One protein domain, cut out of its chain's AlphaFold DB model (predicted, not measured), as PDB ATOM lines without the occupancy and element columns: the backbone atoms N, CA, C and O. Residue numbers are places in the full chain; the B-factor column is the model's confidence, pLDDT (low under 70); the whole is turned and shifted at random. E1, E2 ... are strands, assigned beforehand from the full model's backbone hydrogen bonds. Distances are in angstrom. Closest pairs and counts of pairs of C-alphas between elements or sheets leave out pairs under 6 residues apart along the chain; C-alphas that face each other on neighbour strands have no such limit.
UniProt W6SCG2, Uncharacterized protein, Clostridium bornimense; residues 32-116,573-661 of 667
ATOM      1  N   MET A  32      91.325 123.817  82.554       46.25
ATOM      2  CA  MET A  32      90.057 123.774  81.832       46.25
ATOM      3  C   MET A  32      89.109 124.737  82.539       46.25
ATOM      4  O   MET A  32      88.440 124.386  83.500       46.25
ATOM      5  N   LYS A  33      89.122 125.998  82.113       39.94
ATOM      6  CA  LYS A  33      88.084 126.952  82.495       39.94
ATOM      7  C   LYS A  33      87.154 127.100  81.308       39.94
ATOM      8  O   LYS A  33      87.606 127.516  80.243       39.94
ATOM      9  N   ASN A  34      85.881 126.762  81.486       42.00
ATOM     10  CA  ASN A  34      84.869 127.222  80.552       42.00
ATOM     11  C   ASN A  34      84.520 128.669  80.916       42.00
ATOM     12  O   ASN A  34      83.926 128.916  81.958       42.00
ATOM     13  N   TYR A  35      84.987 129.610  80.103       44.66
ATOM     14  CA  TYR A  35      84.435 130.953  79.934       44.66
ATOM     15  C   TYR A  35      85.195 131.564  78.761       44.66
ATOM     16  O   TYR A  35      86.425 131.531  78.757       44.66
ATOM     17  N   ASN A  36      84.502 132.064  77.743       43.06
ATOM     18  CA  ASN A  36      85.115 132.596  76.525       43.06
ATOM     19  C   ASN A  36      86.238 133.616  76.808       43.06
ATOM     20  O   ASN A  36      85.981 134.799  77.006       43.06
ATOM     21  N   SER A  37      87.496 133.163  76.807       42.19
ATOM     22  CA  SER A  37      88.610 133.646  75.974       42.19
ATOM     23  C   SER A  37      89.954 133.072  76.473       42.19
ATOM     24  O   SER A  37      90.409 133.349  77.577       42.19
ATOM     25  N   ASN A  38      90.595 132.282  75.599       48.31
ATOM     26  CA  ASN A  38      91.925 131.644  75.686       48.31
ATOM     27  C   ASN A  38      92.078 130.270  76.386       48.31
ATOM     28  O   ASN A  38      93.101 130.002  77.020       48.31
ATOM     29  N   SER A  39      91.143 129.338  76.167       51.62
ATOM     30  CA  SER A  39      91.352 127.898  76.401       51.62
ATOM     31  C   SER A  39      92.062 127.213  75.217       51.62
ATOM     32  O   SER A  39      91.773 127.469  74.047       51.62
ATOM     33  N   ILE A  40      92.996 126.295  75.496       52.12
ATOM     34  CA  ILE A  40      93.556 125.398  74.472       52.12
ATOM     35  C   ILE A  40      92.526 124.292  74.212       52.12
ATOM     36  O   ILE A  40      92.473 123.313  74.944       52.12
ATOM     37  N   ASN A  41      91.713 124.438  73.162       64.56
ATOM     38  CA  ASN A  41      90.645 123.475  72.844       64.56
ATOM     39  C   ASN A  41      91.158 122.155  72.246       64.56
ATOM     40  O   ASN A  41      90.434 121.164  72.207       64.56
ATOM     41  N   ARG A  42      92.394 122.131  71.731       67.62
ATOM     42  CA  ARG A  42      93.042 120.922  71.207       67.62
ATOM     43  C   ARG A  42      94.497 120.874  71.633       67.62
ATOM     44  O   ARG A  42      95.254 121.801  71.359       67.62
ATOM     45  N   MET A  43      94.894 119.762  72.227       68.69
ATOM     46  CA  MET A  43      96.269 119.475  72.602       68.69
ATOM     47  C   MET A  43      96.770 118.263  71.823       68.69
ATOM     48  O   MET A  43      96.139 117.210  71.829       68.69
ATOM     49  N   TYR A  44      97.926 118.400  71.175       72.38
ATOM     50  CA  TYR A  44      98.627 117.282  70.550       72.38
ATOM     51  C   TYR A  44      99.798 116.872  71.432       72.38
ATOM     52  O   TYR A  44     100.689 117.674  71.694       72.38
ATOM     53  N   ILE A  45      99.808 115.614  71.858       68.44
ATOM     54  CA  ILE A  45     100.880 115.022  72.650       68.44
ATOM     55  C   ILE A  45     101.644 114.064  71.739       68.44
ATOM     56  O   ILE A  45     101.070 113.114  71.202       68.44
ATOM     57  N   THR A  46     102.935 114.322  71.540       66.69
ATOM     58  CA  THR A  46     103.827 113.492  70.717       66.69
ATOM     59  C   THR A  46     104.977 112.954  71.549       66.69
ATOM     60  O   THR A  46     105.621 113.715  72.271       66.69
ATOM     61  N   ASN A  47     105.274 111.666  71.409       61.34
ATOM     62  CA  ASN A  47     106.463 111.038  71.979       61.34
ATOM     63  C   ASN A  47     106.936 109.930  71.027       61.34
ATOM     64  O   ASN A  47     106.233 108.939  70.830       61.34
ATOM     65  N   GLY A  48     108.081 110.132  70.371       68.88
ATOM     66  CA  GLY A  48     108.509 109.284  69.255       68.88
ATOM     67  C   GLY A  48     107.487 109.282  68.107       68.88
ATOM     68  O   GLY A  48     107.018 110.337  67.686       68.88
ATOM     69  N   ASN A  49     107.120 108.088  67.622       68.12
ATOM     70  CA  ASN A  49     106.119 107.898  66.558       68.12
ATOM     71  C   ASN A  49     104.663 107.935  67.063       68.12
ATOM     72  O   ASN A  49     103.731 107.907  66.258       68.12
ATOM     73  N   SER A  50     104.453 107.992  68.379       69.31
ATOM     74  CA  SER A  50     103.126 108.069  68.982       69.31
ATOM     75  C   SER A  50     102.617 109.508  68.993       69.31
ATOM     76  O   SER A  50     103.320 110.433  69.408       69.31
ATOM     77  N   LYS A  51     101.366 109.698  68.560       78.88
ATOM     78  CA  LYS A  51     100.693 111.002  68.521       78.88
ATOM     79  C   LYS A  51      99.254 110.861  68.996       78.88
ATOM     80  O   LYS A  51      98.455 110.197  68.341       78.88
ATOM     81  N   VAL A  52      98.916 111.532  70.089       82.31
ATOM     82  CA  VAL A  52      97.562 111.579  70.654       82.31
ATOM     83  C   VAL A  52      97.046 113.013  70.601       82.31
ATOM     84  O   VAL A  52      97.781 113.957  70.868       82.31
ATOM     85  N   GLU A  53      95.786 113.181  70.225       85.06
ATOM     86  CA  GLU A  53      95.054 114.446  70.301       85.06
ATOM     87  C   GLU A  53      94.049 114.368  71.450       85.06
ATOM     88  O   GLU A  53      93.277 113.414  71.512       85.06
ATOM     89  N   ILE A  54      94.031 115.377  72.316       82.81
ATOM     90  CA  ILE A  54      92.969 115.615  73.296       82.81
ATOM     91  C   ILE A  54      92.206 116.850  72.825       82.81
ATOM     92  O   ILE A  54      92.787 117.927  72.707       82.81
ATOM     93  N   ASN A  55      90.929 116.681  72.504       82.00
ATOM     94  CA  ASN A  55      90.039 117.732  72.028       82.00
ATOM     95  C   ASN A  55      88.937 117.974  73.061       82.00
ATOM     96  O   ASN A  55      88.234 117.041  73.441       82.00
ATOM     97  N   THR A  56      88.782 119.224  73.474       76.25
ATOM     98  CA  THR A  56      87.770 119.695  74.426       76.25
ATOM     99  C   THR A  56      86.920 120.817  73.836       76.25
ATOM    100  O   THR A  56      86.263 121.548  74.562       76.25
ATOM    101  N   ALA A  57      86.931 120.996  72.512       75.12
ATOM    102  CA  ALA A  57      86.148 122.047  71.860       75.12
ATOM    103  C   ALA A  57      84.639 121.931  72.132       75.12
ATOM    104  O   ALA A  57      83.963 122.949  72.206       75.12
ATOM    105  N   ASP A  58      84.143 120.704  72.309       76.50
ATOM    106  CA  ASP A  58      82.723 120.414  72.531       76.50
ATOM    107  C   ASP A  58      82.418 120.109  74.010       76.50
ATOM    108  O   ASP A  58      81.336 119.612  74.332       76.50
ATOM    109  N   SER A  59      83.381 120.336  74.917       76.44
ATOM    110  CA  SER A  59      83.234 119.931  76.312       76.44
ATOM    111  C   SER A  59      82.450 120.944  77.141       76.44
ATOM    112  O   SER A  59      82.845 122.110  77.195       76.44
ATOM    113  N   LYS A  60      81.398 120.500  77.835       76.12
ATOM    114  CA  LYS A  60      80.540 121.361  78.664       76.12
ATOM    115  C   LYS A  60      79.920 120.619  79.844       76.12
ATOM    116  O   LYS A  60      79.745 119.399  79.795       76.12
ATOM    117  N   TRP A  61      79.577 121.379  80.884       79.62
ATOM    118  CA  TRP A  61      78.710 120.914  81.965       79.62
ATOM    119  C   TRP A  61      77.252 120.907  81.490       79.62
ATOM    120  O   TRP A  61      76.854 121.726  80.661       79.62
ATOM    121  N   GLN A  62      76.465 119.953  81.980       80.88
ATOM    122  CA  GLN A  62      75.058 119.740  81.627       80.88
ATOM    123  C   GLN A  62      74.306 119.238  82.869       80.88
ATOM    124  O   GLN A  62      74.865 118.433  83.615       80.88
ATOM    125  N   TYR A  63      73.056 119.658  83.083       79.31
ATOM    126  CA  TYR A  63      72.146 119.060  84.074       79.31
ATOM    127  C   TYR A  63      70.740 118.897  83.471       79.31
ATOM    128  O   TYR A  63      70.331 119.681  82.615       79.31
ATOM    129  N   ALA A  64      69.997 117.875  83.913       64.00
ATOM    130  CA  ALA A  64      68.672 117.519  83.378       64.00
ATOM    131  C   ALA A  64      68.649 117.352  81.831       64.00
ATOM    132  O   ALA A  64      69.658 117.017  81.214       64.00
ATOM    133  N   ASN A  65      67.489 117.562  81.193       57.47
ATOM    134  CA  ASN A  65      67.329 117.585  79.728       57.47
ATOM    135  C   ASN A  65      67.716 118.948  79.102       57.47
ATOM    136  O   ASN A  65      67.319 119.233  77.973       57.47
ATOM    137  N   SER A  66      68.426 119.817  79.833       57.66
ATOM    138  CA  SER A  66      68.833 121.148  79.366       57.66
ATOM    139  C   SER A  66      70.199 121.099  78.674       57.66
ATOM    140  O   SER A  66      71.083 120.316  79.032       57.66
ATOM    141  N   GLU A  67      70.386 121.956  77.669       63.66
ATOM    142  CA  GLU A  67      71.704 122.205  77.091       63.66
ATOM    143  C   GLU A  67      72.414 123.352  77.817       63.66
ATOM    144  O   GLU A  67      71.805 124.389  78.044       63.66
ATOM    145  N   ASP A  68      73.705 123.130  78.095       63.94
ATOM    146  CA  ASP A  68      74.735 124.065  78.582       63.94
ATOM    147  C   ASP A  68      74.383 124.895  79.826       63.94
ATOM    148  O   ASP A  68      73.517 125.765  79.831       63.94
ATOM    149  N   VAL A  69      75.115 124.635  80.902       62.47
ATOM    150  CA  VAL A  69      74.902 125.256  82.209       62.47
ATOM    151  C   VAL A  69      76.218 125.947  82.501       62.47
ATOM    152  O   VAL A  69      77.240 125.270  82.570       62.47
ATOM    153  N   GLU A  70      76.223 127.282  82.522       64.75
ATOM    154  CA  GLU A  70      77.393 128.179  82.443       64.75
ATOM    155  C   GLU A  70      78.377 127.999  83.625       64.75
ATOM    156  O   GLU A  70      78.550 128.864  84.481       64.75
ATOM    157  N   GLY A  71      78.974 126.811  83.740       65.19
ATOM    158  CA  GLY A  71      79.814 126.348  84.841       65.19
ATOM    159  C   GLY A  71      79.148 126.342  86.216       65.19
ATOM    160  O   GLY A  71      79.839 126.067  87.193       65.19
ATOM    161  N   SER A  72      77.857 126.666  86.326       70.81
ATOM    162  CA  SER A  72      77.178 126.784  87.612       70.81
ATOM    163  C   SER A  72      75.687 126.474  87.551       70.81
ATOM    164  O   SER A  72      75.054 126.583  86.501       70.81
ATOM    165  N   VAL A  73      75.138 126.083  88.699       72.19
ATOM    166  CA  VAL A  73      73.704 125.872  88.913       72.19
ATOM    167  C   VAL A  73      73.261 126.755  90.069       72.19
ATOM    168  O   VAL A  73      73.875 126.732  91.135       72.19
ATOM    169  N   VAL A  74      72.223 127.554  89.841       69.44
ATOM    170  CA  VAL A  74      71.607 128.388  90.880       69.44
ATOM    171  C   VAL A  74      70.671 127.505  91.696       69.44
ATOM    172  O   VAL A  74      69.840 126.818  91.107       69.44
ATOM    173  N   ASN A  75      70.815 127.520  93.020       65.06
ATOM    174  CA  ASN A  75      69.928 126.828  93.965       65.06
ATOM    175  C   ASN A  75      69.599 125.353  93.601       65.06
ATOM    176  O   ASN A  75      68.425 124.996  93.488       65.06
ATOM    177  N   PRO A  76      70.606 124.478  93.388       68.94
ATOM    178  CA  PRO A  76      70.395 123.077  93.015       68.94
ATOM    179  C   PRO A  76      69.603 122.267  94.063       68.94
ATOM    180  O   PRO A  76      69.803 122.418  95.269       68.94
ATOM    181  N   GLU A  77      68.739 121.356  93.603       65.81
ATOM    182  CA  GLU A  77      67.974 120.430  94.456       65.81
ATOM    183  C   GLU A  77      68.786 119.191  94.875       65.81
ATOM    184  O   GLU A  77      69.726 118.786  94.188       65.81
ATOM    185  N   ASP A  78      68.417 118.555  95.996       67.94
ATOM    186  CA  ASP A  78      69.053 117.300  96.414       67.94
ATOM    187  C   ASP A  78      68.860 116.215  95.353       67.94
ATOM    188  O   ASP A  78      67.794 116.091  94.751       67.94
ATOM    189  N   GLY A  79      69.893 115.413  95.118       68.81
ATOM    190  CA  GLY A  79      69.864 114.417  94.054       68.81
ATOM    191  C   GLY A  79      70.108 114.980  92.654       68.81
ATOM    192  O   GLY A  79      70.079 114.185  91.714       68.81
ATOM    193  N   LEU A  80      70.377 116.287  92.493       79.06
ATOM    194  CA  LEU A  80      70.716 116.875  91.197       79.06
ATOM    195  C   LEU A  80      71.890 116.133  90.549       79.06
ATOM    196  O   LEU A  80      72.978 116.018  91.122       79.06
ATOM    197  N   GLU A  81      71.680 115.692  89.312       83.69
ATOM    198  CA  GLU A  81      72.708 115.066  88.492       83.69
ATOM    199  C   GLU A  81      73.293 116.081  87.508       83.69
ATOM    200  O   GLU A  81      72.582 116.680  86.696       83.69
ATOM    201  N   VAL A  82      74.611 116.259  87.574       81.44
ATOM    202  CA  VAL A  82      75.367 117.163  86.708       81.44
ATOM    203  C   VAL A  82      76.460 116.360  86.016       81.44
ATOM    204  O   VAL A  82      77.181 115.589  86.646       81.44
ATOM    205  N   SER A  83      76.591 116.511  84.702       82.62
ATOM    206  CA  SER A  83      77.575 115.785  83.899       82.62
ATOM    207  C   SER A  83      78.497 116.731  83.138       82.62
ATOM    208  O   SER A  83      78.027 117.689  82.532       82.62
ATOM    209  N   TYR A  84      79.794 116.434  83.098       83.44
ATOM    210  CA  TYR A  84      80.744 117.064  82.182       83.44
ATOM    211  C   TYR A  84      81.060 116.098  81.047       83.44
ATOM    212  O   TYR A  84      81.621 115.027  81.283       83.44
ATOM    213  N   LYS A  85      80.697 116.470  79.819       82.69
ATOM    214  CA  LYS A  85      80.821 115.617  78.624       82.69
ATOM    215  C   LYS A  85      81.571 116.345  77.524       82.69
ATOM    216  O   LYS A  85      81.619 117.568  77.541       82.69
ATOM    217  N   GLY A  86      82.101 115.606  76.545       76.81
ATOM    218  CA  GLY A  86      82.671 116.166  75.306       76.81
ATOM    219  C   GLY A  86      84.203 116.229  75.244       76.81
ATOM    220  O   GLY A  86      84.761 116.754  74.281       76.81
ATOM    221  N   VAL A  87      84.905 115.660  76.230       85.50
ATOM    222  CA  VAL A  87      86.360 115.461  76.163       85.50
ATOM    223  C   VAL A  87      86.663 114.242  75.296       85.50
ATOM    224  O   VAL A  87      86.294 113.121  75.640       85.50
ATOM    225  N   LYS A  88      87.373 114.449  74.183       88.44
ATOM    226  CA  LYS A  88      87.667 113.413  73.186       88.44
ATOM    227  C   LYS A  88      89.164 113.192  73.012       88.44
ATOM    228  O   LYS A  88      89.889 114.080  72.572       88.44
ATOM    229  N   ILE A  89      89.616 111.966  73.252       90.25
ATOM    230  CA  ILE A  89      91.004 111.531  73.069       90.25
ATOM    231  C   ILE A  89      91.090 110.675  71.804       90.25
ATOM    232  O   ILE A  89      90.385 109.680  71.663       90.25
ATOM    233  N   THR A  90      91.946 111.050  70.858       89.25
ATOM    234  CA  THR A  90      92.084 110.368  69.565       89.25
ATOM    235  C   THR A  90      93.537 110.018  69.292       89.25
ATOM    236  O   THR A  90      94.410 110.882  69.347       89.25
ATOM    237  N   ASN A  91      93.804 108.772  68.902       86.31
ATOM    238  CA  ASN A  91      95.115 108.415  68.375       86.31
ATOM    239  C   ASN A  91      95.256 108.910  66.922       86.31
ATOM    240  O   ASN A  91      94.425 108.614  66.060       86.31
ATOM    241  N   LYS A  92      96.305 109.687  66.655       83.75
ATOM    242  CA  LYS A  92      96.669 110.220  65.330       83.75
ATOM    243  C   LYS A  92      97.902 109.538  64.733       83.75
ATOM    244  O   LYS A  92      98.346 109.935  63.660       83.75
ATOM    245  N   SER A  93      98.462 108.556  65.426       78.62
ATOM    246  CA  SER A  93      99.538 107.691  64.952       78.62
ATOM    247  C   SER A  93      99.009 106.332  64.490       78.62
ATOM    248  O   SER A  93      97.838 105.996  64.667       78.62
ATOM    249  N   ASN A  94      99.889 105.550  63.874       79.69
ATOM    250  CA  ASN A  94      99.647 104.174  63.445       79.69
ATOM    251  C   ASN A  94     100.032 103.127  64.509       79.69
ATOM    252  O   ASN A  94      99.932 101.935  64.235       79.69
ATOM    253  N   LEU A  95     100.461 103.553  65.702       79.00
ATOM    254  CA  LEU A  95     100.857 102.686  66.813       79.00
ATOM    255  C   LEU A  95      99.948 102.910  68.018       79.00
ATOM    256  O   LEU A  95      99.512 104.036  68.264       79.00
ATOM    257  N   THR A  96      99.687 101.865  68.802       82.19
ATOM    258  CA  THR A  96      99.004 102.008  70.096       82.19
ATOM    259  C   THR A  96      99.837 102.879  71.030       82.19
ATOM    260  O   THR A  96     101.053 102.734  71.119       82.19
ATOM    261  N   SER A  97      99.183 103.835  71.687       80.88
ATOM    262  CA  SER A  97      99.822 104.768  72.614       80.88
ATOM    263  C   SER A  97      99.343 104.496  74.031       80.88
ATOM    264  O   SER A  97      98.137 104.495  74.269       80.88
ATOM    265  N   ASN A  98     100.266 104.320  74.973       82.38
ATOM    266  CA  ASN A  98      99.915 104.252  76.387       82.38
ATOM    267  C   ASN A  98      99.812 105.666  76.943       82.38
ATOM    268  O   ASN A  98     100.774 106.437  76.906       82.38
ATOM    269  N   LEU A  99      98.632 106.001  77.442       83.19
ATOM    270  CA  LEU A  99      98.321 107.288  78.029       83.19
ATOM    271  C   LEU A  99      97.994 107.082  79.501       83.19
ATOM    272  O   LEU A  99      97.152 106.260  79.838       83.19
ATOM    273  N   ASN A 100      98.653 107.834  80.364       82.12
ATOM    274  CA  ASN A 100      98.300 107.936  81.767       82.12
ATOM    275  C   ASN A 100      97.560 109.269  81.969       82.12
ATOM    276  O   ASN A 100      98.061 110.315  81.545       82.12
ATOM    277  N   LEU A 101      96.357 109.219  82.540       82.00
ATOM    278  CA  LEU A 101      95.516 110.383  82.809       82.00
ATOM    279  C   LEU A 101      95.401 110.640  84.314       82.00
ATOM    280  O   LEU A 101      95.073 109.728  85.072       82.00
ATOM    281  N   ASN A 102      95.547 111.912  84.695       78.38
ATOM    282  CA  ASN A 102      95.174 112.421  86.011       78.38
ATOM    283  C   ASN A 102      94.033 113.423  85.837       78.38
ATOM    284  O   ASN A 102      94.181 114.434  85.146       78.38
ATOM    285  N   LEU A 103      92.896 113.141  86.459       78.44
ATOM    286  CA  LEU A 103      91.668 113.924  86.357       78.44
ATOM    287  C   LEU A 103      91.402 114.562  87.711       78.44
ATOM    288  O   LEU A 103      91.476 113.886  88.729       78.44
ATOM    289  N   THR A 104      91.136 115.859  87.746       73.50
ATOM    290  CA  THR A 104      90.803 116.596  88.966       73.50
ATOM    291  C   THR A 104      89.480 117.313  88.778       73.50
ATOM    292  O   THR A 104      89.217 117.853  87.709       73.50
ATOM    293  N   PHE A 105      88.650 117.319  89.809       75.00
ATOM    294  CA  PHE A 105      87.365 118.001  89.828       75.00
ATOM    295  C   PHE A 105      87.201 118.781  91.141       75.00
ATOM    296  O   PHE A 105      87.785 118.425  92.167       75.00
ATOM    297  N   THR A 106      86.435 119.871  91.101       74.75
ATOM    298  CA  THR A 106      86.049 120.673  92.266       74.75
ATOM    299  C   THR A 106      84.646 121.232  92.051       74.75
ATOM    300  O   THR A 106      84.373 121.830  91.011       74.75
ATOM    301  N   GLY A 107      83.763 121.034  93.029       74.94
ATOM    302  CA  GLY A 107      82.474 121.716  93.123       74.94
ATOM    303  C   GLY A 107      82.538 122.715  94.270       74.94
ATOM    304  O   GLY A 107      82.919 122.326  95.367       74.94
ATOM    305  N   GLU A 108      82.226 123.980  94.030       74.00
ATOM    306  CA  GLU A 108      82.368 125.067  95.002       74.00
ATOM    307  C   GLU A 108      81.058 125.849  95.110       74.00
ATOM    308  O   GLU A 108      80.544 126.357  94.111       74.00
ATOM    309  N   LYS A 109      80.507 125.950  96.323       69.62
ATOM    310  CA  LYS A 109      79.423 126.890  96.625       69.62
ATOM    311  C   LYS A 109      79.985 128.310  96.626       69.62
ATOM    312  O   LYS A 109      80.978 128.589  97.287       69.62
ATOM    313  N   VAL A 110      79.326 129.210  95.908       66.12
ATOM    314  CA  VAL A 110      79.680 130.626  95.809       66.12
ATOM    315  C   VAL A 110      78.434 131.460  96.114       66.12
ATOM    316  O   VAL A 110      77.420 131.328  95.428       66.12
ATOM    317  N   GLY A 111      78.516 132.328  97.127       56.84
ATOM    318  CA  GLY A 111      77.384 133.132  97.616       56.84
ATOM    319  C   GLY A 111      76.432 132.364  98.551       56.84
ATOM    320  O   GLY A 111      76.711 131.218  98.916       56.84
ATOM    321  N   GLY A 112      75.315 132.995  98.933       54.47
ATOM    322  CA  GLY A 112      74.360 132.491  99.939       54.47
ATOM    323  C   GLY A 112      74.873 132.576 101.383       54.47
ATOM    324  O   GLY A 112      76.006 133.000 101.610       54.47
ATOM    325  N   THR A 113      74.068 132.132 102.349       47.31
ATOM    326  CA  THR A 113      74.444 132.060 103.779       47.31
ATOM    327  C   THR A 113      75.449 130.927 104.048       47.31
ATOM    328  O   THR A 113      75.573 129.998 103.243       47.31
ATOM    329  N   GLU A 114      76.243 131.002 105.123       48.12
ATOM    330  CA  GLU A 114      77.256 129.977 105.453       48.12
ATOM    331  C   GLU A 114      76.629 128.592 105.767       48.12
ATOM    332  O   GLU A 114      75.504 128.493 106.250       48.12
ATOM    333  N   GLU A 115      77.327 127.487 105.450       43.28
ATOM    334  CA  GLU A 115      76.790 126.112 105.572       43.28
ATOM    335  C   GLU A 115      76.847 125.555 107.028       43.28
ATOM    336  O   GLU A 115      77.776 124.818 107.350       43.28
ATOM    337  N   GLY A 116      75.817 125.833 107.854       37.59
ATOM    338  CA  GLY A 116      75.444 125.226 109.169       37.59
ATOM    339  C   GLY A 116      76.381 125.486 110.373       37.59
ATOM    340  O   GLY A 116      77.588 125.330 110.229       37.59
ATOM    341  N   LYS A 573      78.880 121.009 104.017       50.34
ATOM    342  CA  LYS A 573      77.833 119.986 104.055       50.34
ATOM    343  C   LYS A 573      77.317 119.662 102.651       50.34
ATOM    344  O   LYS A 573      76.747 118.586 102.474       50.34
ATOM    345  N   THR A 574      77.613 120.491 101.643       59.41
ATOM    346  CA  THR A 574      77.411 120.127 100.230       59.41
ATOM    347  C   THR A 574      78.345 118.976  99.834       59.41
ATOM    348  O   THR A 574      79.570 119.126  99.877       59.41
ATOM    349  N   LYS A 575      77.782 117.825  99.429       68.00
ATOM    350  CA  LYS A 575      78.535 116.612  99.061       68.00
ATOM    351  C   LYS A 575      78.210 116.098  97.656       68.00
ATOM    352  O   LYS A 575      77.058 116.065  97.233       68.00
ATOM    353  N   PHE A 576      79.235 115.602  96.965       71.62
ATOM    354  CA  PHE A 576      79.131 114.994  95.636       71.62
ATOM    355  C   PHE A 576      79.586 113.544  95.649       71.62
ATOM    356  O   PHE A 576      80.591 113.211  96.265       71.62
ATOM    357  N   THR A 577      78.880 112.691  94.918       77.44
ATOM    358  CA  THR A 577      79.322 111.337  94.559       77.44
ATOM    359  C   THR A 577      79.142 111.146  93.059       77.44
ATOM    360  O   THR A 577      78.417 111.912  92.427       77.44
ATOM    361  N   GLY A 578      79.795 110.169  92.440       82.94
ATOM    362  CA  GLY A 578      79.649 110.000  91.000       82.94
ATOM    363  C   GLY A 578      80.593 108.999  90.368       82.94
ATOM    364  O   GLY A 578      81.183 108.161  91.039       82.94
ATOM    365  N   ASN A 579      80.754 109.099  89.050       84.44
ATOM    366  CA  ASN A 579      81.650 108.250  88.278       84.44
ATOM    367  C   ASN A 579      82.332 109.035  87.160       84.44
ATOM    368  O   ASN A 579      81.711 109.855  86.486       84.44
ATOM    369  N   ILE A 580      83.591 108.697  86.905       85.12
ATOM    370  CA  ILE A 580      84.253 108.972  85.633       85.12
ATOM    371  C   ILE A 580      84.067 107.754  84.740       85.12
ATOM    372  O   ILE A 580      84.367 106.631  85.150       85.12
ATOM    373  N   ILE A 581      83.600 107.979  83.517       89.12
ATOM    374  CA  ILE A 581      83.379 106.933  82.523       89.12
ATOM    375  C   ILE A 581      84.222 107.242  81.290       89.12
ATOM    376  O   ILE A 581      84.108 108.314  80.700       89.12
ATOM    377  N   ILE A 582      85.061 106.287  80.889       92.19
ATOM    378  CA  ILE A 582      85.812 106.349  79.635       92.19
ATOM    379  C   ILE A 582      85.265 105.296  78.682       92.19
ATOM    380  O   ILE A 582      85.410 104.093  78.910       92.19
ATOM    381  N   ASN A 583      84.669 105.764  77.590       93.25
ATOM    382  CA  ASN A 583      84.064 104.925  76.562       93.25
ATOM    383  C   ASN A 583      84.932 104.916  75.300       93.25
ATOM    384  O   ASN A 583      85.324 105.974  74.808       93.25
ATOM    385  N   LYS A 584      85.211 103.726  74.755       94.12
ATOM    386  CA  LYS A 584      85.955 103.534  73.501       94.12
ATOM    387  C   LYS A 584      84.993 103.479  72.317       94.12
ATOM    388  O   LYS A 584      83.967 102.815  72.378       94.12
ATOM    389  N   TYR A 585      85.359 104.111  71.208       93.00
ATOM    390  CA  TYR A 585      84.561 104.167  69.985       93.00
ATOM    391  C   TYR A 585      85.431 103.943  68.757       93.00
ATOM    392  O   TYR A 585      86.553 104.446  68.659       93.00
ATOM    393  N   LYS A 586      84.899 103.230  67.763       91.56
ATOM    394  CA  LYS A 586      85.546 103.124  66.451       91.56
ATOM    395  C   LYS A 586      85.391 104.443  65.692       91.56
ATOM    396  O   LYS A 586      84.317 105.041  65.683       91.56
ATOM    397  N   LYS A 587      86.445 104.903  65.015       85.19
ATOM    398  CA  LYS A 587      86.398 106.122  64.194       85.19
ATOM    399  C   LYS A 587      85.271 106.023  63.152       85.19
ATOM    400  O   LYS A 587      85.230 105.067  62.384       85.19
ATOM    401  N   GLY A 588      84.381 107.017  63.133       81.06
ATOM    402  CA  GLY A 588      83.200 107.054  62.259       81.06
ATOM    403  C   GLY A 588      81.948 106.368  62.823       81.06
ATOM    404  O   GLY A 588      80.935 106.334  62.139       81.06
ATOM    405  N   SER A 589      82.000 105.838  64.049       85.88
ATOM    406  CA  SER A 589      80.845 105.303  64.776       85.88
ATOM    407  C   SER A 589      80.563 106.123  66.037       85.88
ATOM    408  O   SER A 589      81.490 106.661  66.647       85.88
ATOM    409  N   ASN A 590      79.290 106.175  66.434       82.81
ATOM    410  CA  ASN A 590      78.814 106.791  67.679       82.81
ATOM    411  C   ASN A 590      78.397 105.743  68.727       82.81
ATOM    412  O   ASN A 590      77.854 106.091  69.770       82.81
ATOM    413  N   THR A 591      78.640 104.458  68.456       87.31
ATOM    414  CA  THR A 591      78.336 103.363  69.380       87.31
ATOM    415  C   THR A 591      79.611 102.946  70.102       87.31
ATOM    416  O   THR A 591      80.638 102.705  69.458       87.31
ATOM    417  N   ALA A 592      79.554 102.890  71.433       88.31
ATOM    418  CA  ALA A 592      80.682 102.453  72.247       88.31
ATOM    419  C   ALA A 592      81.002 100.976  71.967       88.31
ATOM    420  O   ALA A 592      80.111 100.178  71.671       88.31
ATOM    421  N   VAL A 593      82.282 100.617  72.027       89.44
ATOM    422  CA  VAL A 593      82.785  99.266  71.767       89.44
ATOM    423  C   VAL A 593      83.717  98.822  72.889       89.44
ATOM    424  O   VAL A 593      84.620  99.559  73.277       89.44
ATOM    425  N   GLY A 594      83.542  97.585  73.354       87.31
ATOM    426  CA  GLY A 594      84.290  97.042  74.492       87.31
ATOM    427  C   GLY A 594      83.755  97.517  75.848       87.31
ATOM    428  O   GLY A 594      82.720  98.175  75.918       87.31
ATOM    429  N   GLU A 595      84.455  97.146  76.919       87.06
ATOM    430  CA  GLU A 595      84.104  97.540  78.285       87.06
ATOM    431  C   GLU A 595      84.542  98.978  78.579       87.06
ATOM    432  O   GLU A 595      85.651  99.398  78.233       87.06
ATOM    433  N   SER A 596      83.661  99.733  79.231       89.25
ATOM    434  CA  SER A 596      83.955 101.079  79.712       89.25
ATOM    435  C   SER A 596      84.885 101.024  80.919       89.25
ATOM    436  O   SER A 596      84.701 100.209  81.824       89.25
ATOM    437  N   ILE A 597      85.845 101.943  80.988       90.25
ATOM    438  CA  ILE A 597      86.604 102.148  82.223       90.25
ATOM    439  C   ILE A 597      85.758 103.050  83.114       90.25
ATOM    440  O   ILE A 597      85.528 104.207  82.768       90.25
ATOM    441  N   VAL A 598      85.311 102.525  84.253       86.38
ATOM    442  CA  VAL A 598      84.547 103.279  85.251       86.38
ATOM    443  C   VAL A 598      85.402 103.465  86.498       86.38
ATOM    444  O   VAL A 598      85.968 102.505  87.027       86.38
ATOM    445  N   LYS A 599      85.531 104.710  86.955       84.88
ATOM    446  CA  LYS A 599      86.189 105.055  88.216       84.88
ATOM    447  C   LYS A 599      85.216 105.820  89.092       84.88
ATOM    448  O   LYS A 599      84.745 106.884  88.707       84.88
ATOM    449  N   GLU A 600      84.943 105.264  90.260       79.38
ATOM    450  CA  GLU A 600      84.056 105.878  91.236       79.38
ATOM    451  C   GLU A 600      84.668 107.172  91.788       79.38
ATOM    452  O   GLU A 600      85.858 107.252  92.121       79.38
ATOM    453  N   ILE A 601      83.827 108.193  91.882       77.69
ATOM    454  CA  ILE A 601      84.087 109.428  92.601       77.69
ATOM    455  C   ILE A 601      83.443 109.246  93.967       77.69
ATOM    456  O   ILE A 601      82.219 109.206  94.090       77.69
ATOM    457  N   LYS A 602      84.288 109.101  94.987       74.69
ATOM    458  CA  LYS A 602      83.837 109.013  96.377       74.69
ATOM    459  C   LYS A 602      83.275 110.355  96.830       74.69
ATOM    460  O   LYS A 602      83.496 111.365  96.180       74.69
ATOM    461  N   ILE A 603      82.596 110.348  97.970       67.69
ATOM    462  CA  ILE A 603      82.030 111.539  98.605       67.69
ATOM    463  C   ILE A 603      83.069 112.674  98.669       67.69
ATOM    464  O   ILE A 603      84.070 112.541  99.373       67.69
ATOM    465  N   VAL A 604      82.814 113.774  97.958       68.62
ATOM    466  CA  VAL A 604      83.638 114.998  97.933       68.62
ATOM    467  C   VAL A 604      82.847 116.144  98.542       68.62
ATOM    468  O   VAL A 604      81.671 116.297  98.212       68.62
ATOM    469  N   LYS A 605      83.465 116.953  99.402       71.56
ATOM    470  CA  LYS A 605      82.825 118.133 100.004       71.56
ATOM    471  C   LYS A 605      83.000 119.375  99.123       71.56
ATOM    472  O   LYS A 605      83.929 119.435  98.317       71.56
ATOM    473  N   SER A 606      82.135 120.376  99.291       72.81
ATOM    474  CA  SER A 606      82.280 121.685  98.630       72.81
ATOM    475  C   SER A 606      83.686 122.260  98.821       72.81
ATOM    476  O   SER A 606      84.234 122.209  99.920       72.81
ATOM    477  N   GLY A 607      84.272 122.810  97.759       70.75
ATOM    478  CA  GLY A 607      85.603 123.421  97.755       70.75
ATOM    479  C   GLY A 607      86.774 122.428  97.779       70.75
ATOM    480  O   GLY A 607      87.898 122.802  97.434       70.75
ATOM    481  N   GLU A 608      86.547 121.154  98.116       77.31
ATOM    482  CA  GLU A 608      87.596 120.138  98.087       77.31
ATOM    483  C   GLU A 608      87.900 119.692  96.655       77.31
ATOM    484  O   GLU A 608      87.021 119.399  95.839       77.31
ATOM    485  N   LYS A 609      89.197 119.601  96.346       78.88
ATOM    486  CA  LYS A 609      89.657 119.031  95.081       78.88
ATOM    487  C   LYS A 609      89.707 117.521  95.192       78.88
ATOM    488  O   LYS A 609      90.398 116.991  96.057       78.88
ATOM    489  N   TYR A 610      89.069 116.841  94.253       80.25
ATOM    490  CA  TYR A 610      89.187 115.399  94.116       80.25
ATOM    491  C   TYR A 610      89.997 115.050  92.877       80.25
ATOM    492  O   TYR A 610      89.675 115.509  91.782       80.25
ATOM    493  N   SER A 611      91.029 114.226  93.049       81.12
ATOM    494  CA  SER A 611      91.911 113.789  91.969       81.12
ATOM    495  C   SER A 611      91.868 112.272  91.818       81.12
ATOM    496  O   SER A 611      92.041 111.537  92.786       81.12
ATOM    497  N   ILE A 612      91.678 111.801  90.586       79.56
ATOM    498  CA  ILE A 612      91.926 110.415  90.193       79.56
ATOM    499  C   ILE A 612      93.212 110.400  89.384       79.56
ATOM    500  O   ILE A 612      93.290 111.032  88.330       79.56
ATOM    501  N   GLU A 613      94.209 109.684  89.881       82.94
ATOM    502  CA  GLU A 613      95.531 109.605  89.272       82.94
ATOM    503  C   GLU A 613      95.760 108.248  88.603       82.94
ATOM    504  O   GLU A 613      95.086 107.256  88.897       82.94
ATOM    505  N   ASP A 614      96.723 108.215  87.688       80.56
ATOM    506  CA  ASP A 614      97.267 107.005  87.083       80.56
ATOM    507  C   ASP A 614      96.266 106.143  86.297       80.56
ATOM    508  O   ASP A 614      96.416 104.920  86.169       80.56
ATOM    509  N   ILE A 615      95.253 106.769  85.683       84.31
ATOM    510  CA  ILE A 615      94.330 106.054  84.796       84.31
ATOM    511  C   ILE A 615      95.082 105.665  83.520       84.31
ATOM    512  O   ILE A 615      95.318 106.480  82.628       84.31
ATOM    513  N   SER A 616      95.443 104.387  83.438       85.38
ATOM    514  CA  SER A 616      96.146 103.807  82.298       85.38
ATOM    515  C   SER A 616      95.178 103.493  81.157       85.38
ATOM    516  O   SER A 616      94.279 102.666  81.293       85.38
ATOM    517  N   LEU A 617      95.392 104.133  80.011       88.00
ATOM    518  CA  LEU A 617      94.574 104.015  78.813       88.00
ATOM    519  C   LEU A 617      95.433 103.609  77.610       88.00
ATOM    520  O   LEU A 617      96.374 104.310  77.233       88.00
ATOM    521  N   LYS A 618      95.071 102.500  76.955       87.88
ATOM    522  CA  LYS A 618      95.672 102.080  75.681       87.88
ATOM    523  C   LYS A 618      94.920 102.710  74.517       87.88
ATOM    524  O   LYS A 618      93.867 102.234  74.106       87.88
ATOM    525  N   VAL A 619      95.456 103.792  73.972       88.00
ATOM    526  CA  VAL A 619      94.825 104.523  72.872       88.00
ATOM    527  C   VAL A 619      95.228 103.876  71.548       88.00
ATOM    528  O   VAL A 619      96.307 104.127  71.021       88.00
ATOM    529  N   GLU A 620      94.377 103.011  71.007       89.38
ATOM    530  CA  GLU A 620      94.617 102.299  69.738       89.38
ATOM    531  C   GLU A 620      94.380 103.160  68.472       89.38
ATOM    532  O   GLU A 620      93.484 104.014  68.462       89.38
ATOM    533  N   PRO A 621      95.123 102.922  67.372       88.19
ATOM    534  CA  PRO A 621      94.855 103.537  66.072       88.19
ATOM    535  C   PRO A 621      93.452 103.204  65.550       88.19
ATOM    536  O   PRO A 621      92.986 102.074  65.654       88.19
ATOM    537  N   GLY A 622      92.776 104.182  64.941       87.69
ATOM    538  CA  GLY A 622      91.429 103.982  64.384       87.69
ATOM    539  C   GLY A 622      90.289 104.043  65.409       87.69
ATOM    540  O   GLY A 622      89.130 103.888  65.021       87.69
ATOM    541  N   PHE A 623      90.590 104.339  66.677       91.81
ATOM    542  CA  PHE A 623      89.610 104.549  67.744       91.81
ATOM    543  C   PHE A 623      89.710 105.957  68.347       91.81
ATOM    544  O   PHE A 623      90.720 106.654  68.206       91.81
ATOM    545  N   TYR A 624      88.642 106.373  69.021       92.06
ATOM    546  CA  TYR A 624      88.623 107.534  69.905       92.06
ATOM    547  C   TYR A 624      87.955 107.173  71.230       92.06
ATOM    548  O   TYR A 624      87.228 106.185  71.314       92.06
ATOM    549  N   TYR A 625      88.220 107.971  72.257       93.25
ATOM    550  CA  TYR A 625      87.760 107.734  73.618       93.25
ATOM    551  C   TYR A 625      87.102 109.002  74.142       93.25
ATOM    552  O   TYR A 625      87.698 110.074  74.034       93.25
ATOM    553  N   ASN A 626      85.898 108.878  74.691       91.50
ATOM    554  CA  ASN A 626      85.238 109.979  75.384       91.50
ATOM    555  C   ASN A 626      85.433 109.814  76.887       91.50
ATOM    556  O   ASN A 626      85.324 108.694  77.385       91.50
ATOM    557  N   VAL A 627      85.734 110.915  77.572       88.44
ATOM    558  CA  VAL A 627      85.871 110.975  79.030       88.44
ATOM    559  C   VAL A 627      84.730 111.823  79.575       88.44
ATOM    560  O   VAL A 627      84.683 113.024  79.308       88.44
ATOM    561  N   ASP A 628      83.840 111.192  80.334       86.19
ATOM    562  CA  ASP A 628      82.663 111.830  80.916       86.19
ATOM    563  C   ASP A 628      82.743 111.787  82.448       86.19
ATOM    564  O   ASP A 628      83.096 110.758  83.031       86.19
ATOM    565  N   TYR A 629      82.398 112.897  83.101       85.00
ATOM    566  CA  TYR A 629      82.212 112.972  84.550       85.00
ATOM    567  C   TYR A 629      80.716 113.022  84.816       85.00
ATOM    568  O   TYR A 629      80.052 113.910  84.294       85.00
ATOM    569  N   ASN A 630      80.197 112.119  85.636       84.56
ATOM    570  CA  ASN A 630      78.808 112.142  86.078       84.56
ATOM    571  C   ASN A 630      78.804 112.310  87.591       84.56
ATOM    572  O   ASN A 630      79.344 111.461  88.297       84.56
ATOM    573  N   LEU A 631      78.224 113.400  88.071       82.38
ATOM    574  CA  LEU A 631      78.161 113.764  89.479       82.38
ATOM    575  C   LEU A 631      76.712 113.813  89.930       82.38
ATOM    576  O   LEU A 631      75.833 114.246  89.189       82.38
ATOM    577  N   LYS A 632      76.492 113.415  91.172       81.75
ATOM    578  CA  LYS A 632      75.224 113.497  91.869       81.75
ATOM    579  C   LYS A 632      75.436 114.258  93.165       81.75
ATOM    580  O   LYS A 632      76.250 113.853  94.001       81.75
ATOM    581  N   LEU A 633      74.716 115.364  93.303       73.06
ATOM    582  CA  LEU A 633      74.573 116.061  94.569       73.06
ATOM    583  C   LEU A 633      73.777 115.155  95.511       73.06
ATOM    584  O   LEU A 633      72.739 114.623  95.121       73.06
ATOM    585  N   PHE A 634      74.270 114.942  96.725       54.62
ATOM    586  CA  PHE A 634      73.516 114.226  97.745       54.62
ATOM    587  C   PHE A 634      73.753 114.884  99.106       54.62
ATOM    588  O   PHE A 634      74.891 115.199  99.445       54.62
ATOM    589  N   SER A 635      72.686 115.044  99.892       52.81
ATOM    590  CA  SER A 635      72.632 115.772 101.170       52.81
ATOM    591  C   SER A 635      72.490 117.299 101.019       52.81
ATOM    592  O   SER A 635      73.472 118.037 101.035       52.81
ATOM    593  N   LYS A 636      71.235 117.780 100.933       52.66
ATOM    594  CA  LYS A 636      70.852 119.216 100.924       52.66
ATOM    595  C   LYS A 636      70.658 119.845 102.311       52.66
ATOM    596  O   LYS A 636      70.617 121.064 102.405       52.66
ATOM    597  N   GLY A 637      70.531 119.053 103.379       42.06
ATOM    598  CA  GLY A 637      69.920 119.464 104.659       42.06
ATOM    599  C   GLY A 637      70.540 120.635 105.443       42.06
ATOM    600  O   GLY A 637      70.136 120.851 106.572       42.06
ATOM    601  N   ASN A 638      71.520 121.359 104.901       44.31
ATOM    602  CA  ASN A 638      72.149 122.531 105.521       44.31
ATOM    603  C   ASN A 638      72.549 123.615 104.509       44.31
ATOM    604  O   ASN A 638      73.369 124.480 104.811       44.31
ATOM    605  N   ILE A 639      72.027 123.543 103.287       43.38
ATOM    606  CA  ILE A 639      72.239 124.587 102.295       43.38
ATOM    607  C   ILE A 639      71.009 125.489 102.334       43.38
ATOM    608  O   ILE A 639      69.993 125.189 101.710       43.38
ATOM    609  N   ASP A 640      71.141 126.567 103.105       47.28
ATOM    610  CA  ASP A 640      70.427 127.831 102.911       47.28
ATOM    611  C   ASP A 640      68.887 127.721 102.891       47.28
ATOM    612  O   ASP A 640      68.228 128.039 101.906       47.28
ATOM    613  N   PHE A 641      68.293 127.247 103.993       36.22
ATOM    614  CA  PHE A 641      66.832 127.288 104.178       36.22
ATOM    615  C   PHE A 641      66.306 128.724 104.381       36.22
ATOM    616  O   PHE A 641      65.116 128.972 104.200       36.22
ATOM    617  N   VAL A 642      67.185 129.664 104.749       35.84
ATOM    618  CA  VAL A 642      66.807 131.007 105.219       35.84
ATOM    619  C   VAL A 642      66.839 132.062 104.109       35.84
ATOM    620  O   VAL A 642      66.126 133.055 104.223       35.84
ATOM    621  N   SER A 643      67.562 131.859 102.999       37.72
ATOM    622  CA  SER A 643      67.502 132.786 101.863       37.72
ATOM    623  C   SER A 643      66.830 132.162 100.638       37.72
ATOM    624  O   SER A 643      67.273 131.167 100.069       37.72
ATOM    625  N   GLN A 644      65.761 132.805 100.164       40.78
ATOM    626  CA  GLN A 644      65.284 132.618  98.791       40.78
ATOM    627  C   GLN A 644      66.206 133.318  97.759       40.78
ATOM    628  O   GLN A 644      65.878 133.346  96.574       40.78
ATOM    629  N   ASP A 645      67.394 133.802  98.160       47.53
ATOM    630  CA  ASP A 645      68.277 134.653  97.353       47.53
ATOM    631  C   ASP A 645      69.632 133.993  97.001       47.53
ATOM    632  O   ASP A 645      70.686 134.261  97.570       47.53
ATOM    633  N   GLY A 646      69.611 133.184  95.937       54.56
ATOM    634  CA  GLY A 646      70.647 133.227  94.891       54.56
ATOM    635  C   GLY A 646      72.081 132.730  95.164       54.56
ATOM    636  O   GLY A 646      73.018 133.368  94.669       54.56
ATOM    637  N   PHE A 647      72.305 131.573  95.801       62.19
ATOM    638  CA  PHE A 647      73.641 130.946  95.772       62.19
ATOM    639  C   PHE A 647      73.898 130.179  94.461       62.19
ATOM    640  O   PHE A 647      72.989 129.659  93.806       62.19
ATOM    641  N   LYS A 648      75.174 130.092  94.064       70.31
ATOM    642  CA  LYS A 648      75.617 129.369  92.864       70.31
ATOM    643  C   LYS A 648      76.510 128.210  93.255       70.31
ATOM    644  O   LYS A 648      77.505 128.398  93.946       70.31
ATOM    645  N   LEU A 649      76.215 127.023  92.748       71.69
ATOM    646  CA  LEU A 649      77.146 125.908  92.805       71.69
ATOM    647  C   LEU A 649      77.968 125.881  91.522       71.69
ATOM    648  O   LEU A 649      77.414 125.661  90.449       71.69
ATOM    649  N   LYS A 650      79.272 126.124  91.630       76.19
ATOM    650  CA  LYS A 650      80.200 126.199  90.505       76.19
ATOM    651  C   LYS A 650      81.003 124.911  90.362       76.19
ATOM    652  O   LYS A 650      81.450 124.344  91.353       76.19
ATOM    653  N   PHE A 651      81.232 124.478  89.128       75.06
ATOM    654  CA  PHE A 651      81.951 123.247  88.817       75.06
ATOM    655  C   PHE A 651      83.183 123.513  87.950       75.06
ATOM    656  O   PHE A 651      83.083 124.062  86.852       75.06
ATOM    657  N   ASP A 652      84.341 123.045  88.407       74.81
ATOM    658  CA  ASP A 652      85.617 123.143  87.698       74.81
ATOM    659  C   ASP A 652      86.257 121.749  87.548       74.81
ATOM    660  O   ASP A 652      86.174 120.899  88.437       74.81
ATOM    661  N   SER A 653      86.913 121.497  86.411       72.62
ATOM    662  CA  SER A 653      87.655 120.256  86.155       72.62
ATOM    663  C   SER A 653      89.040 120.536  85.560       72.62
ATOM    664  O   SER A 653      89.312 121.602  85.014       72.62
ATOM    665  N   GLU A 654      89.973 119.600  85.711       73.38
ATOM    666  CA  GLU A 654      91.323 119.663  85.150       73.38
ATOM    667  C   GLU A 654      91.746 118.262  84.691       73.38
ATOM    668  O   GLU A 654      91.674 117.300  85.450       73.38
ATOM    669  N   LEU A 655      92.227 118.149  83.450       74.25
ATOM    670  CA  LEU A 655      92.787 116.914  82.900       74.25
ATOM    671  C   LEU A 655      94.276 117.102  82.623       74.25
ATOM    672  O   LEU A 655      94.683 117.979  81.858       74.25
ATOM    673  N   LYS A 656      95.092 116.224  83.201       74.31
ATOM    674  CA  LYS A 656      96.515 116.071  82.891       74.31
ATOM    675  C   LYS A 656      96.728 114.725  82.223       74.31
ATOM    676  O   LYS A 656      96.120 113.730  82.602       74.31
ATOM    677  N   ALA A 657      97.603 114.696  81.228       71.69
ATOM    678  CA  ALA A 657      97.866 113.495  80.457       71.69
ATOM    679  C   ALA A 657      99.360 113.336  80.189       71.69
ATOM    680  O   ALA A 657     100.039 114.288  79.800       71.69
ATOM    681  N   ARG A 658      99.862 112.113  80.354       73.88
ATOM    682  CA  ARG A 658     101.239 111.729  80.052       73.88
ATOM    683  C   ARG A 658     101.239 110.560  79.083       73.88
ATOM    684  O   ARG A 658     100.736 109.488  79.398       73.88
ATOM    685  N   ILE A 659     101.844 110.749  77.913       70.94
ATOM    686  CA  ILE A 659     102.065 109.657  76.967       70.94
ATOM    687  C   ILE A 659     103.375 108.940  77.310       70.94
ATOM    688  O   ILE A 659     104.443 109.552  77.412       70.94
ATOM    689  N   THR A 660     103.302 107.631  77.487       67.38
ATOM    690  CA  THR A 660     104.471 106.767  77.646       67.38
ATOM    691  C   THR A 660     104.614 105.920  76.396       67.38
ATOM    692  O   THR A 660     103.634 105.362  75.904       67.38
ATOM    693  N   GLN A 661     105.827 105.835  75.864       60.31
ATOM    694  CA  GLN A 661     106.095 104.974  74.725       60.31
ATOM    695  C   GLN A 661     105.989 103.513  75.180       60.31
ATOM    696  O   GLN A 661     106.730 103.083  76.063       60.31
TER     697      GLN A 661
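What this domain is: This is residues 32 to 116 and 573 to 661 of the 667 residues of an uncharacterized protein of Clostridium bornimense (UniProt W6SCG2). The domain is a long, narrow sandwich of two twisted antiparallel sheets, face to face, their long strands running lengthwise. One sheet is branched and holds E1, E2, E3, E5, E7, E8 and E10; the other runs E4, E11, E6, E9. The hairpin of E1 and E2 lies at one end of the length, and the link of residues 635 to 647 at the other. The printed part has 174 residues, with eleven named strands, E1 to E11 along the chain, and no named helix; the class is all strand. It is compact, with a radius of gyration of the C-alphas of 17.7 A, yet elongated, spanning 60 by 33 by 27 A.

Where its parts are: E1, residues 42 to 47, begins with C-alpha 42 at (93.042, 120.922, 71.207). E2 is residues 50 to 55, E3 residues 60 to 63 and E4 residues 72 to 74. E5, residues 81 to 91, is 30.8 A long, and E6, residues 97 to 110, is 40.2 A. After the cut come E7, residues 575 to 586, 36.0 A; E8, residues 597 to 605, 24.2 A; E9, residues 610 to 619, 24.5 A, which bends by 54 degrees at residue 614; and E10, residues 623 to 634, 35.4 A. E11, residues 648 to 660, is 39.7 A long and ends with C-alpha 660 at (104.471, 106.767, 77.646).

How they stand to each other: In the branched sheet, E1 and E2 form a hairpin, with N 43 and O 54 at 2.8 A. E5 has E2 beside residues 87 to 91 and E3 beside residues 81 to 85 on one side, and E10 on the other. N 53 and O 90 are 2.8 A apart, N 62 and O 83 2.8 A, and N 84 and O 629 2.8 A. E7 is antiparallel to E10 at 164 degrees, with N 579 and O 630 at 2.9 A, and forms a hairpin with the edge strand E8, with N 580 and O 599 at 2.8 A. In the other sheet, E4 and E9 are the edge strands; N 73 and O 649 are 2.9 A apart, N 104 and O 654 2.8 A, and N 99 and O 617 2.8 A. Between the sheets, the closest C-alphas of E2 and E6 are those of Ser 50 and Ser 97, 5.9 A, and of E8 and E9 those of Val 604 and Tyr 610, 6.7 A. E5 and E11 are near each other, while E7 and E11 are apart.

The domain as a whole: The C-alphas of Asn 49 and Val 642, the two farthest apart, are 59.8 A from each other. Residues 117 to 572 are not printed, and C-alphas 116 and 573 are 7.7 A apart across the cut. The link from E10 to E11 is long, with 13 residues. The mean pLDDT of the printed part is 72.7; 61 residues are under 70, among them 32 to 43 and 634 to 647.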